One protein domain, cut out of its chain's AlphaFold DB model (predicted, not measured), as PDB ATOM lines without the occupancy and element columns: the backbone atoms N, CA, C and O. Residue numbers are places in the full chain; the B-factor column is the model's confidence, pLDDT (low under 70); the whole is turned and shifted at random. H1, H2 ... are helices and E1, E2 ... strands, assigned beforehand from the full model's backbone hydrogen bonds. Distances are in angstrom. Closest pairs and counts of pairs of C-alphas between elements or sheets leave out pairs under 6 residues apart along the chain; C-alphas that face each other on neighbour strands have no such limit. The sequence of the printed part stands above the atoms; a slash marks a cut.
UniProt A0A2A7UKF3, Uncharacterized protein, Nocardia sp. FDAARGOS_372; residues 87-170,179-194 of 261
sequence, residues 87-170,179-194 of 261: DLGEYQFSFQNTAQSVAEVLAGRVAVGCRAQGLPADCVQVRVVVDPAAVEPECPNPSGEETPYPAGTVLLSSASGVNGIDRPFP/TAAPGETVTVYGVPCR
ATOM      1  N   ASP A  87     -16.673  15.136 -20.512       87.88
ATOM      2  CA  ASP A  87     -16.116  13.837 -20.124       87.88
ATOM      3  C   ASP A  87     -16.032  13.747 -18.593       87.88
ATOM      4  O   ASP A  87     -15.368  14.558 -17.943       87.88
ATOM      5  N   LEU A  88     -16.729  12.771 -18.016       87.12
ATOM      6  CA  LEU A  88     -16.739  12.507 -16.577       87.12
ATOM      7  C   LEU A  88     -15.629  11.519 -16.174       87.12
ATOM      8  O   LEU A  88     -15.379  11.303 -14.983       87.12
ATOM      9  N   GLY A  89     -14.932  10.931 -17.149       86.38
ATOM     10  CA  GLY A  89     -13.861   9.963 -16.957       86.38
ATOM     11  C   GLY A  89     -14.364   8.553 -16.644       86.38
ATOM     12  O   GLY A  89     -15.435   8.132 -17.074       86.38
ATOM     13  N   GLU A  90     -13.554   7.813 -15.892       85.94
ATOM     14  CA  GLU A  90     -13.773   6.395 -15.585       85.94
ATOM     15  C   GLU A  90     -14.179   6.170 -14.128       85.94
ATOM     16  O   GLU A  90     -13.909   7.010 -13.254       85.94
ATOM     17  N   TYR A  91     -14.784   5.013 -13.869       82.19
ATOM     18  CA  TYR A  91     -15.126   4.554 -12.533       82.19
ATOM     19  C   TYR A  91     -13.865   4.082 -11.800       82.19
ATOM     20  O   TYR A  91     -13.191   3.153 -12.239       82.19
ATOM     21  N   GLN A  92     -13.548   4.723 -10.675       82.75
ATOM     22  CA  GLN A  92     -12.405   4.368  -9.816       82.75
ATOM     23  C   GLN A  92     -12.816   4.242  -8.341       82.75
ATOM     24  O   GLN A  92     -11.970   4.263  -7.451       82.75
ATOM     25  N   PHE A  93     -14.120   4.165  -8.074       85.69
ATOM     26  CA  PHE A  93     -14.676   4.240  -6.728       85.69
ATOM     27  C   PHE A  93     -15.090   2.858  -6.216       85.69
ATOM     28  O   PHE A  93     -15.317   1.916  -6.969       85.69
ATOM     29  N   SER A  94     -15.201   2.733  -4.907       84.94
ATOM     30  CA  SER A  94     -15.668   1.560  -4.182       84.94
ATOM     31  C   SER A  94     -16.819   1.974  -3.271       84.94
ATOM     32  O   SER A  94     -16.903   3.123  -2.844       84.94
ATOM     33  N   PHE A  95     -17.673   1.024  -2.899       84.31
ATOM     34  CA  PHE A  95     -18.742   1.239  -1.914       84.31
ATOM     35  C   PHE A  95     -18.213   1.561  -0.507       84.31
ATOM     36  O   PHE A  95     -18.975   1.930   0.379       84.31
ATOM     37  N   GLN A  96     -16.900   1.443  -0.295       84.94
ATOM     38  CA  GLN A  96     -16.228   1.902   0.921       84.94
ATOM     39  C   GLN A  96     -15.879   3.398   0.890       84.94
ATOM     40  O   GLN A  96     -15.540   3.966   1.927       84.94
ATOM     41  N   ASN A  97     -15.943   4.050  -0.277       89.75
ATOM     42  CA  ASN A  97     -15.751   5.491  -0.379       89.75
ATOM     43  C   ASN A  97     -16.992   6.235   0.120       89.75
ATOM     44  O   ASN A  97     -18.122   5.767  -0.016       89.75
ATOM     45  N   THR A  98     -16.786   7.438   0.653       91.81
ATOM     46  CA  THR A  98     -17.902   8.317   1.024       91.81
ATOM     47  C   THR A  98     -18.550   8.896  -0.234       91.81
ATOM     48  O   THR A  98     -17.842   9.293  -1.166       91.81
ATOM     49  N   ALA A  99     -19.882   9.002  -0.267       92.69
ATOM     50  CA  ALA A  99     -20.594   9.598  -1.405       92.69
ATOM     51  C   ALA A  99     -20.133  11.045  -1.664       92.69
ATOM     52  O   ALA A  99     -20.017  11.474  -2.810       92.69
ATOM     53  N   GLN A 100     -19.784  11.764  -0.593       93.44
ATOM     54  CA  GLN A 100     -19.232  13.112  -0.665       93.44
ATOM     55  C   GLN A 100     -17.878  13.147  -1.391       93.44
ATOM     56  O   GLN A 100     -17.710  13.928  -2.323       93.44
ATOM     57  N   SER A 101     -16.940  12.258  -1.037       92.75
ATOM     58  CA  SER A 101     -15.634  12.196  -1.712       92.75
ATOM     59  C   SER A 101     -15.757  11.886  -3.207       92.75
ATOM     60  O   SER A 101     -15.037  12.450  -4.030       92.75
ATOM     61  N   VAL A 102     -16.716  11.034  -3.584       92.94
ATOM     62  CA  VAL A 102     -17.002  10.713  -4.988       92.94
ATOM     63  C   VAL A 102     -17.559  11.935  -5.721       92.94
ATOM     64  O   VAL A 102     -17.105  12.252  -6.823       92.94
ATOM     65  N   ALA A 103     -18.498  12.658  -5.102       93.94
ATOM     66  CA  ALA A 103     -19.065  13.877  -5.670       93.94
ATOM     67  C   ALA A 103     -18.004  14.965  -5.898       93.94
ATOM     68  O   ALA A 103     -18.024  15.624  -6.936       93.94
ATOM     69  N   GLU A 104     -17.043  15.118  -4.987       94.25
ATOM     70  CA  GLU A 104     -15.939  16.077  -5.122       94.25
ATOM     71  C   GLU A 104     -15.015  15.741  -6.297       94.25
ATOM     72  O   GLU A 104     -14.683  16.621  -7.098       94.25
ATOM     73  N   VAL A 105     -14.650  14.464  -6.465       93.31
ATOM     74  CA  VAL A 105     -13.844  14.029  -7.618       93.31
ATOM     75  C   VAL A 105     -14.592  14.283  -8.929       93.31
ATOM     76  O   VAL A 105     -14.004  14.802  -9.882       93.31
ATOM     77  N   LEU A 106     -15.886  13.956  -8.988       93.06
ATOM     78  CA  LEU A 106     -16.712  14.209 -10.172       93.06
ATOM     79  C   LEU A 106     -16.841  15.705 -10.471       93.06
ATOM     80  O   LEU A 106     -16.667  16.104 -11.622       93.06
ATOM     81  N   ALA A 107     -17.070  16.537  -9.454       94.00
ATOM     82  CA  ALA A 107     -17.146  17.987  -9.606       94.00
ATOM     83  C   ALA A 107     -15.828  18.570 -10.140       94.00
ATOM     84  O   ALA A 107     -15.843  19.429 -11.021       94.00
ATOM     85  N   GLY A 108     -14.681  18.057  -9.682       93.12
ATOM     86  CA  GLY A 108     -13.370  18.431 -10.212       93.12
ATOM     87  C   GLY A 108     -13.216  18.110 -11.703       93.12
ATOM     88  O   GLY A 108     -12.770  18.960 -12.476       93.12
ATOM     89  N   ARG A 109     -13.633  16.913 -12.135       92.00
ATOM     90  CA  ARG A 109     -13.586  16.505 -13.553       92.00
ATOM     91  C   ARG A 109     -14.521  17.344 -14.420       92.00
ATOM     92  O   ARG A 109     -14.106  17.832 -15.471       92.00
ATOM     93  N   VAL A 110     -15.742  17.574 -13.939       93.31
ATOM     94  CA  VAL A 110     -16.719  18.462 -14.580       93.31
ATOM     95  C   VAL A 110     -16.132  19.856 -14.770       93.31
ATOM     96  O   VAL A 110     -16.141  20.367 -15.887       93.31
ATOM     97  N   ALA A 111     -15.552  20.447 -13.723       92.81
ATOM     98  CA  ALA A 111     -14.979  21.786 -13.792       92.81
ATOM     99  C   ALA A 111     -13.877  21.901 -14.849       92.81
ATOM    100  O   ALA A 111     -13.834  22.889 -15.588       92.81
ATOM    101  N   VAL A 112     -13.006  20.896 -14.960       92.69
ATOM    102  CA  VAL A 112     -11.968  20.850 -16.001       92.69
ATOM    103  C   VAL A 112     -12.597  20.773 -17.393       92.69
ATOM    104  O   VAL A 112     -12.246  21.570 -18.267       92.69
ATOM    105  N   GLY A 113     -13.554  19.865 -17.600       89.94
ATOM    106  CA  GLY A 113     -14.194  19.680 -18.902       89.94
ATOM    107  C   GLY A 113     -15.069  20.862 -19.336       89.94
ATOM    108  O   GLY A 113     -15.059  21.220 -20.512       89.94
ATOM    109  N   CYS A 114     -15.760  21.527 -18.407       90.31
ATOM    110  CA  CYS A 114     -16.517  22.746 -18.688       90.31
ATOM    111  C   CYS A 114     -15.594  23.908 -19.091       90.31
ATOM    112  O   CYS A 114     -15.840  24.576 -20.097       90.31
ATOM    113  N   ARG A 115     -14.491  24.123 -18.357       90.38
ATOM    114  CA  ARG A 115     -13.517  25.189 -18.666       90.38
ATOM    115  C   ARG A 115     -12.854  24.989 -20.025       90.38
ATOM    116  O   ARG A 115     -12.676  25.960 -20.753       90.38
ATOM    117  N   ALA A 116     -12.543  23.744 -20.393       88.06
ATOM    118  CA  ALA A 116     -11.989  23.414 -21.708       88.06
ATOM    119  C   ALA A 116     -12.924  23.799 -22.872       88.06
ATOM    120  O   ALA A 116     -12.463  23.998 -23.993       88.06
ATOM    121  N   GLN A 117     -14.225  23.939 -22.603       87.12
ATOM    122  CA  GLN A 117     -15.244  24.344 -23.572       87.12
ATOM    123  C   GLN A 117     -15.644  25.825 -23.462       87.12
ATOM    124  O   GLN A 117     -16.559  26.261 -24.157       87.12
ATOM    125  N   GLY A 118     -14.995  26.603 -22.589       88.44
ATOM    126  CA  GLY A 118     -15.351  28.004 -22.345       88.44
ATOM    127  C   GLY A 118     -16.668  28.194 -21.580       88.44
ATOM    128  O   GLY A 118     -17.264  29.266 -21.655       88.44
ATOM    129  N   LEU A 119     -17.129  27.167 -20.859       89.31
ATOM    130  CA  LEU A 119     -18.332  27.207 -20.023       89.31
ATOM    131  C   LEU A 119     -17.981  27.458 -18.540       89.31
ATOM    132  O   LEU A 119     -16.834  27.239 -18.134       89.31
ATOM    133  N   PRO A 120     -18.954  27.884 -17.707       90.31
ATOM    134  CA  PRO A 120     -18.787  27.961 -16.254       90.31
ATOM    135  C   PRO A 120     -18.335  26.623 -15.656       90.31
ATOM    136  O   PRO A 120     -18.712  25.568 -16.152       90.31
ATOM    137  N   ALA A 121     -17.542  26.647 -14.581       90.50
ATOM    138  CA  ALA A 121     -16.994  25.425 -13.973       90.50
ATOM    139  C   ALA A 121     -18.080  24.456 -13.455       90.50
ATOM    140  O   ALA A 121     -17.834  23.265 -13.311       90.50
ATOM    141  N   ASP A 122     -19.276  24.967 -13.205       91.62
ATOM    142  CA  ASP A 122     -20.478  24.276 -12.754       91.62
ATOM    143  C   ASP A 122     -21.474  24.022 -13.900       91.62
ATOM    144  O   ASP A 122     -22.673  23.870 -13.670       91.62
ATOM    145  N   CYS A 123     -20.998  23.956 -15.152       91.38
ATOM    146  CA  CYS A 123     -21.870  23.707 -16.302       91.38
ATOM    147  C   CYS A 123     -22.605  22.358 -16.232       91.38
ATOM    148  O   CYS A 123     -23.593  22.183 -16.934       91.38
ATOM    149  N   VAL A 124     -22.157  21.428 -15.388       93.06
ATOM    150  CA  VAL A 124     -22.893  20.229 -14.971       93.06
ATOM    151  C   VAL A 124     -22.941  20.238 -13.445       93.06
ATOM    152  O   VAL A 124     -21.927  20.476 -12.791       93.06
ATOM    153  N   GLN A 125     -24.105  19.979 -12.856       94.44
ATOM    154  CA  GLN A 125     -24.234  19.901 -11.401       94.44
ATOM    155  C   GLN A 125     -23.918  18.487 -10.917       94.44
ATOM    156  O   GLN A 125     -24.338  17.512 -11.532       94.44
ATOM    157  N   VAL A 126     -23.213  18.360  -9.794       95.12
ATOM    158  CA  VAL A 126     -23.019  17.076  -9.107       95.12
ATOM    159  C   VAL A 126     -23.752  17.141  -7.776       95.12
ATOM    160  O   VAL A 126     -23.540  18.073  -7.000       95.12
ATOM    161  N   ARG A 127     -24.635  16.176  -7.515       95.00
ATOM    162  CA  ARG A 127     -25.487  16.153  -6.323       95.00
ATOM    163  C   ARG A 127     -25.364  14.829  -5.588       95.00
ATOM    164  O   ARG A 127     -25.450  13.777  -6.206       95.00
ATOM    165  N   VAL A 128     -25.264  14.892  -4.263       95.19
ATOM    166  CA  VAL A 128     -25.390  13.713  -3.401       95.19
ATOM    167  C   VAL A 128     -26.850  13.527  -2.989       95.19
ATOM    168  O   VAL A 128     -27.512  14.475  -2.560       95.19
ATOM    169  N   VAL A 129     -27.354  12.304  -3.122       94.94
ATOM    170  CA  VAL A 129     -28.661  11.874  -2.617       94.94
ATOM    171  C   VAL A 129     -28.431  10.774  -1.599       94.94
ATOM    172  O   VAL A 129     -27.740   9.803  -1.883       94.94
ATOM    173  N   VAL A 130     -28.990  10.947  -0.404       93.31
ATOM    174  CA  VAL A 130     -28.899   9.952   0.663       93.31
ATOM    175  C   VAL A 130     -30.166   9.113   0.641       93.31
ATOM    176  O   VAL A 130     -31.247   9.620   0.944       93.31
ATOM    177  N   ASP A 131     -30.014   7.843   0.289       86.12
ATOM    178  CA  ASP A 131     -31.084   6.858   0.303       86.12
ATOM    179  C   ASP A 131     -31.020   6.067   1.617       86.12
ATOM    180  O   ASP A 131     -29.983   5.475   1.935       86.12
ATOM    181  N   PRO A 132     -32.109   6.017   2.400       75.19
ATOM    182  CA  PRO A 132     -32.176   5.111   3.534       75.19
ATOM    183  C   PRO A 132     -32.206   3.667   3.014       75.19
ATOM    184  O   PRO A 132     -33.116   3.283   2.277       75.19
ATOM    185  N   ALA A 133     -31.221   2.852   3.391       74.19
ATOM    186  CA  ALA A 133     -31.238   1.426   3.079       74.19
ATOM    187  C   ALA A 133     -32.049   0.644   4.115       74.19
ATOM    188  O   ALA A 133     -32.081   0.991   5.293       74.19
ATOM    189  N   ALA A 134     -32.649  -0.469   3.682       73.38
ATOM    190  CA  ALA A 134     -33.327  -1.403   4.584       73.38
ATOM    191  C   ALA A 134     -32.373  -1.991   5.640       73.38
ATOM    192  O   ALA A 134     -32.790  -2.302   6.753       73.38
ATOM    193  N   VAL A 135     -31.093  -2.136   5.283       81.25
ATOM    194  CA  VAL A 135     -30.011  -2.530   6.185       81.25
ATOM    195  C   VAL A 135     -28.845  -1.575   5.957       81.25
ATOM    196  O   VAL A 135     -28.244  -1.580   4.884       81.25
ATOM    197  N   GLU A 136     -28.527  -0.758   6.960       85.00
ATOM    198  CA  GLU A 136     -27.371   0.144   6.916       85.00
ATOM    199  C   GLU A 136     -26.074  -0.674   6.925       85.00
ATOM    200  O   GLU A 136     -25.913  -1.518   7.812       85.00
ATOM    201  N   PRO A 137     -25.143  -0.469   5.976       86.88
ATOM    202  CA  PRO A 137     -23.861  -1.162   5.977       86.88
ATOM    203  C   PRO A 137     -23.021  -0.763   7.189       86.88
ATOM    204  O   PRO A 137     -23.200   0.302   7.774       86.88
ATOM    205  N   GLU A 138     -22.073  -1.613   7.563       88.38
ATOM    206  CA  GLU A 138     -21.093  -1.257   8.584       88.38
ATOM    207  C   GLU A 138     -20.103  -0.220   8.046       88.38
ATOM    208  O   GLU A 138     -19.668  -0.308   6.895       88.38
ATOM    209  N   CYS A 139     -19.762   0.770   8.867       89.62
ATOM    210  CA  CYS A 139     -18.778   1.779   8.515       89.62
ATOM    211  C   CYS A 139     -17.405   1.119   8.317       89.62
ATOM    212  O   CYS A 139     -16.881   0.522   9.262       89.62
ATOM    213  N   PRO A 140     -16.804   1.209   7.113       84.00
ATOM    214  CA  PRO A 140     -15.504   0.621   6.870       84.00
ATOM    215  C   PRO A 140     -14.447   1.376   7.664       84.00
ATOM    216  O   PRO A 140     -14.626   2.530   8.065       84.00
ATOM    217  N   ASN A 141     -13.325   0.702   7.859       79.69
ATOM    218  CA  ASN A 141     -12.147   1.311   8.427       79.69
ATOM    219  C   ASN A 141     -11.229   1.781   7.285       79.69
ATOM    220  O   ASN A 141     -10.555   0.941   6.675       79.69
ATOM    221  N   PRO A 142     -11.250   3.077   6.918       62.72
ATOM    222  CA  PRO A 142     -10.373   3.575   5.876       62.72
ATOM    223  C   PRO A 142      -8.930   3.462   6.381       62.72
ATOM    224  O   PRO A 142      -8.550   4.094   7.356       62.72
ATOM    225  N   SER A 143      -8.115   2.662   5.696       57.75
ATOM    226  CA  SER A 143      -6.659   2.580   5.909       57.75
ATOM    227  C   SER A 143      -6.155   1.745   7.090       57.75
ATOM    228  O   SER A 143      -4.974   1.835   7.408       57.75
ATOM    229  N   GLY A 144      -6.977   0.904   7.725       54.78
ATOM    230  CA  GLY A 144      -6.502   0.048   8.826       54.78
ATOM    231  C   GLY A 144      -5.952   0.821  10.036       54.78
ATOM    232  O   GLY A 144      -5.351   0.215  10.921       54.78
ATOM    233  N   GLU A 145      -6.154   2.140  10.077       54.31
ATOM    234  CA  GLU A 145      -5.958   2.960  11.267       54.31
ATOM    235  C   GLU A 145      -7.060   2.612  12.270       54.31
ATOM    236  O   GLU A 145      -8.153   2.228  11.891       54.31
ATOM    237  N   GLU A 146      -6.815   2.689  13.572       57.69
ATOM    238  CA  GLU A 146      -7.738   2.143  14.583       57.69
ATOM    239  C   GLU A 146      -9.132   2.803  14.634       57.69
ATOM    240  O   GLU A 146      -9.998   2.326  15.365       57.69
ATOM    241  N   THR A 147      -9.383   3.863  13.859       67.38
ATOM    242  CA  THR A 147     -10.654   4.600  13.844       67.38
ATOM    243  C   THR A 147     -11.476   4.338  12.577       67.38
ATOM    244  O   THR A 147     -11.217   4.950  11.539       67.38
ATOM    245  N   PRO A 148     -12.526   3.496  12.669       71.56
ATOM    246  CA  PRO A 148     -13.559   3.394  11.647       71.56
ATOM    247  C   PRO A 148     -14.203   4.748  11.354       71.56
ATOM    248  O   PRO A 148     -14.208   5.645  12.206       71.56
ATOM    249  N   TYR A 149     -14.833   4.878  10.182       84.06
ATOM    250  CA  TYR A 149     -15.714   6.019   9.950       84.06
ATOM    251  C   TYR A 149     -16.778   6.124  11.059       84.06
ATOM    252  O   TYR A 149     -17.289   5.098  11.524       84.06
ATOM    253  N   PRO A 150     -17.143   7.348  11.484       85.62
ATOM    254  CA  PRO A 150     -18.194   7.525  12.471       85.62
ATOM    255  C   PRO A 150     -19.535   7.031  11.918       85.62
ATOM    256  O   PRO A 150     -19.806   7.138  10.718       85.62
ATOM    257  N   ALA A 151     -20.396   6.530  12.807       87.69
ATOM    258  CA  ALA A 151     -21.773   6.198  12.454       87.69
ATOM    259  C   ALA A 151     -22.478   7.394  11.794       87.69
ATOM    260  O   ALA A 151     -22.252   8.547  12.163       87.69
ATOM    261  N   GLY A 152     -23.332   7.111  10.814       87.62
ATOM    262  CA  GLY A 152     -24.004   8.120  10.000       87.62
ATOM    263  C   GLY A 152     -23.158   8.662   8.845       87.62
ATOM    264  O   GLY A 152     -23.661   9.474   8.069       87.62
ATOM    265  N   THR A 153     -21.906   8.214   8.677       92.19
ATOM    266  CA  THR A 153     -21.127   8.543   7.474       92.19
ATOM    267  C   THR A 153     -21.839   8.001   6.238       92.19
ATOM    268  O   THR A 153     -22.240   6.840   6.196       92.19
ATOM    269  N   VAL A 154     -22.000   8.847   5.219       93.44
ATOM    270  CA  VAL A 154     -22.682   8.480   3.974       93.44
ATOM    271  C   VAL A 154     -21.685   7.817   3.027       93.44
ATOM    272  O   VAL A 154     -20.833   8.483   2.430       93.44
ATOM    273  N   LEU A 155     -21.804   6.503   2.879       91.88
ATOM    274  CA  LEU A 155     -21.019   5.700   1.944       91.88
ATOM    275  C   LEU A 155     -21.681   5.668   0.572       91.88
ATOM    276  O   LEU A 155     -22.887   5.866   0.467       91.88
ATOM    277  N   LEU A 156     -20.908   5.411  -0.477       91.94
ATOM    278  CA  LEU A 156     -21.434   5.220  -1.824       91.94
ATOM    279  C   LEU A 156     -22.366   3.997  -1.863       91.94
ATOM    280  O   LEU A 156     -22.000   2.906  -1.423       91.94
ATOM    281  N   SER A 157     -23.573   4.172  -2.400       89.19
ATOM    282  CA  SER A 157     -24.582   3.111  -2.458       89.19
ATOM    283  C   SER A 157     -24.194   2.030  -3.464       89.19
ATOM    284  O   SER A 157     -23.918   2.324  -4.623       89.19
ATOM    285  N   SER A 158     -24.243   0.762  -3.060       82.75
ATOM    286  CA  SER A 158     -24.177  -0.371  -3.995       82.75
ATOM    287  C   SER A 158     -25.529  -0.747  -4.597       82.75
ATOM    288  O   SER A 158     -25.575  -1.496  -5.571       82.75
ATOM    289  N   ALA A 159     -26.623  -0.241  -4.025       78.88
ATOM    290  CA  ALA A 159     -27.988  -0.633  -4.364       78.88
ATOM    291  C   ALA A 159     -28.709   0.371  -5.281       78.88
ATOM    292  O   ALA A 159     -29.727   0.023  -5.877       78.88
ATOM    293  N   SER A 160     -28.193   1.599  -5.398       79.62
ATOM    294  CA  SER A 160     -28.797   2.678  -6.188       79.62
ATOM    295  C   SER A 160     -27.899   3.076  -7.360       79.62
ATOM    296  O   SER A 160     -26.678   3.162  -7.226       79.62
ATOM    297  N   GLY A 161     -28.507   3.372  -8.511       71.44
ATOM    298  CA  GLY A 161     -27.768   3.745  -9.719       71.44
ATOM    299  C   GLY A 161     -26.873   2.621 -10.263       71.44
ATOM    300  O   GLY A 161     -27.029   1.448  -9.931       71.44
ATOM    301  N   VAL A 162     -25.924   2.988 -11.122       71.75
ATOM    302  CA  VAL A 162     -24.868   2.103 -11.628       71.75
ATOM    303  C   VAL A 162     -23.631   2.329 -10.765       71.75
ATOM    304  O   VAL A 162     -22.937   3.332 -10.915       71.75
ATOM    305  N   ASN A 163     -23.375   1.411  -9.831       79.31
ATOM    306  CA  ASN A 163     -22.318   1.538  -8.823       79.31
ATOM    307  C   ASN A 163     -22.421   2.834  -7.987       79.31
ATOM    308  O   ASN A 163     -21.422   3.515  -7.761       79.31
ATOM    309  N   GLY A 164     -23.629   3.213  -7.563       81.56
ATOM    310  CA  GLY A 164     -23.834   4.389  -6.713       81.56
ATOM    311  C   GLY A 164     -23.893   5.719  -7.453       81.56
ATOM    312  O   GLY A 164     -23.975   6.759  -6.809       81.56
ATOM    313  N   ILE A 165     -23.867   5.726  -8.787       88.31
ATOM    314  CA  ILE A 165     -23.977   6.947  -9.598       88.31
ATOM    315  C   ILE A 165     -25.070   6.749 -10.653       88.31
ATOM    316  O   ILE A 165     -25.213   5.665 -11.211       88.31
ATOM    317  N   ASP A 166     -25.858   7.775 -10.966       88.81
ATOM    318  CA  ASP A 166     -26.933   7.707 -11.976       88.81
ATOM    319  C   ASP A 166     -26.451   7.572 -13.433       88.81
ATOM    320  O   ASP A 166     -27.260   7.638 -14.361       88.81
ATOM    321  N   ARG A 167     -25.149   7.347 -13.651       85.81
ATOM    322  CA  ARG A 167     -24.551   7.168 -14.975       85.81
ATOM    323  C   ARG A 167     -23.663   5.931 -15.045       85.81
ATOM    324  O   ARG A 167     -22.963   5.630 -14.083       85.81
ATOM    325  N   PRO A 168     -23.623   5.249 -16.203       80.94
ATOM    326  CA  PRO A 168     -22.667   4.182 -16.437       80.94
ATOM    327  C   PRO A 168     -21.280   4.782 -16.684       80.94
ATOM    328  O   PRO A 168     -21.064   5.487 -17.672       80.94
ATOM    329  N   PHE A 169     -20.340   4.493 -15.790       81.81
ATOM    330  CA  PHE A 169     -18.934   4.825 -15.977       81.81
ATOM    331  C   PHE A 169     -18.164   3.612 -16.507       81.81
ATOM    332  O   PHE A 169     -18.359   2.511 -15.989       81.81
ATOM    333  N   PRO A 170     -17.293   3.786 -17.518       78.00
ATOM    334  CA  PRO A 170     -16.409   2.714 -17.955       78.00
ATOM    335  C   PRO A 170     -15.410   2.377 -16.845       78.00
ATOM    336  O   PRO A 170     -14.987   3.257 -16.091       78.00
ATOM    337  N   THR A 179     -20.311  10.643 -20.109       89.94
ATOM    338  CA  THR A 179     -20.425  12.060 -20.441       89.94
ATOM    339  C   THR A 179     -21.696  12.679 -19.867       89.94
ATOM    340  O   THR A 179     -22.684  11.978 -19.620       89.94
ATOM    341  N   ALA A 180     -21.667  13.993 -19.650       88.94
ATOM    342  CA  ALA A 180     -22.834  14.795 -19.293       88.94
ATOM    343  C   ALA A 180     -22.935  16.034 -20.182       88.94
ATOM    344  O   ALA A 180     -21.940  16.708 -20.448       88.94
ATOM    345  N   ALA A 181     -24.138  16.339 -20.650       90.38
ATOM    346  CA  ALA A 181     -24.373  17.567 -21.392       90.38
ATOM    347  C   ALA A 181     -24.394  18.773 -20.433       90.38
ATOM    348  O   ALA A 181     -24.846  18.642 -19.294       90.38
ATOM    349  N   PRO A 182     -23.967  19.967 -20.880       88.69
ATOM    350  CA  PRO A 182     -24.137  21.181 -20.090       88.69
ATOM    351  C   PRO A 182     -25.607  21.404 -19.692       88.69
ATOM    352  O   PRO A 182     -26.510  21.271 -20.521       88.69
ATOM    353  N   GLY A 183     -25.838  21.755 -18.430       87.50
ATOM    354  CA  GLY A 183     -27.150  21.900 -17.798       87.50
ATOM    355  C   GLY A 183     -27.676  20.625 -17.133       87.50
ATOM    356  O   GLY A 183     -28.713  20.681 -16.475       87.50
ATOM    357  N   GLU A 184     -26.997  19.484 -17.278       91.94
ATOM    358  CA  GLU A 184     -27.400  18.241 -16.617       91.94
ATOM    359  C   GLU A 184     -26.961  18.186 -15.148       91.94
ATOM    360  O   GLU A 184     -26.081  18.919 -14.695       91.94
ATOM    361  N   THR A 185     -27.590  17.279 -14.400       93.12
ATOM    362  CA  THR A 185     -27.166  16.886 -13.054       93.12
ATOM    363  C   THR A 185     -26.671  15.442 -13.083       93.12
ATOM    364  O   THR A 185     -27.257  14.599 -13.763       93.12
ATOM    365  N   VAL A 186     -25.582  15.178 -12.370       93.50
ATOM    366  CA  VAL A 186     -25.047  13.847 -12.075       93.50
ATOM    367  C   VAL A 186     -25.307  13.567 -10.602       93.50
ATOM    368  O   VAL A 186     -24.907  14.347  -9.733       93.50
ATOM    369  N   THR A 187     -25.986  12.465 -10.321       94.94
ATOM    370  CA  THR A 187     -26.418  12.095  -8.973       94.94
ATOM    371  C   THR A 187     -25.531  10.992  -8.420       94.94
ATOM    372  O   THR A 187     -25.426   9.918  -9.008       94.94
ATOM    373  N   VAL A 188     -24.927  11.247  -7.264       94.25
ATOM    374  CA  VAL A 188     -24.201  10.266  -6.458       94.25
ATOM    375  C   VAL A 188     -25.123   9.812  -5.334       94.25
ATOM    376  O   VAL A 188     -25.509  10.607  -4.477       94.25
ATOM    377  N   TYR A 189     -25.489   8.541  -5.336       93.62
ATOM    378  CA  TYR A 189     -26.318   7.941  -4.304       93.62
ATOM    379  C   TYR A 189     -25.450   7.428  -3.169       93.62
ATOM    380  O   TYR A 189     -24.457   6.728  -3.387       93.62
ATOM    381  N   GLY A 190     -25.850   7.739  -1.948       93.81
ATOM    382  CA  GLY A 190     -25.188   7.269  -0.753       93.81
ATOM    383  C   GLY A 190     -26.150   6.715   0.280       93.81
ATOM    384  O   GLY A 190     -27.344   6.992   0.242       93.81
ATOM    385  N   VAL A 191     -25.613   5.934   1.208       93.38
ATOM    386  CA  VAL A 191     -26.352   5.288   2.293       93.38
ATOM    387  C   VAL A 191     -25.606   5.549   3.603       93.38
ATOM    388  O   VAL A 191     -24.378   5.415   3.621       93.38
ATOM    389  N   PRO A 192     -26.290   5.926   4.696       92.75
ATOM    390  CA  PRO A 192     -25.649   6.035   6.002       92.75
ATOM    391  C   PRO A 192     -25.133   4.668   6.470       92.75
ATOM    392  O   PRO A 192     -25.807   3.650   6.310       92.75
ATOM    393  N   CYS A 193     -23.933   4.643   7.048       90.88
ATOM    394  CA  CYS A 193     -23.376   3.450   7.675       90.88
ATOM    395  C   CYS A 193     -23.574   3.449   9.195       90.88
ATOM    396  O   CYS A 193     -23.600   4.499   9.842       90.88
ATOM    397  N   ARG A 194     -23.663   2.256   9.780       90.25
ATOM    398  CA  ARG A 194     -23.702   2.043  11.234       90.25
ATOM    399  C   ARG A 194     -22.291   1.848  11.790       90.25
ATOM    400  O   ARG A 194     -21.423   1.327  11.092       90.25
TER     401      ARG A 194
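AT A GLANCE: This is residues 87 to 170 and 179 to 194 of the 261 residues of an uncharacterized protein of Nocardia sp. FDAARGOS_372 (UniProt A0A2A7UKF3). With little regular structure, the model is one long helix, H1, packed along one face of a small three-stranded sheet, with the long loop of residues 131 to 153 beyond one end. The 100 printed residues, of mixed class with 38 in named elements, run E1, H1, E2, E3, E4; the mixed sheet's order is E2, E4, E3. It is compact, radius of gyration of the C-alphas 14.4 A, spanning 45 by 28 by 22 A.

HOW THE PARTS SIT: E1, residues 87 to 89, pairs with no named strand. H1, residues 99 to 116, has every O i to N i+4 pair within hydrogen-bond range. E4, residues 185 to 192, lies under H1, whose height over the sheet is 7.4 A. E2, residues 125 to 130, is parallel to E4, with N 127 and O 186 2.9 A apart. E3, residues 154 to 156, is antiparallel to E4, with N 155 and O 191 2.9 A apart.

IN THESE COORDINATES: E1 begins at C-alpha 87 (-16.116, 13.837, -20.124). H1 spans 26.0 A. E4 spans 22.0 A, ending at C-alpha 192 (-25.649, 6.035, 6.002).

THE WHOLE: Residues 171 to 178 are cut out, C-alphas 170 and 179 being 10.5 A apart. The link E2 to E3 is long. Residues 142 to 147 are under 70 in pLDDT.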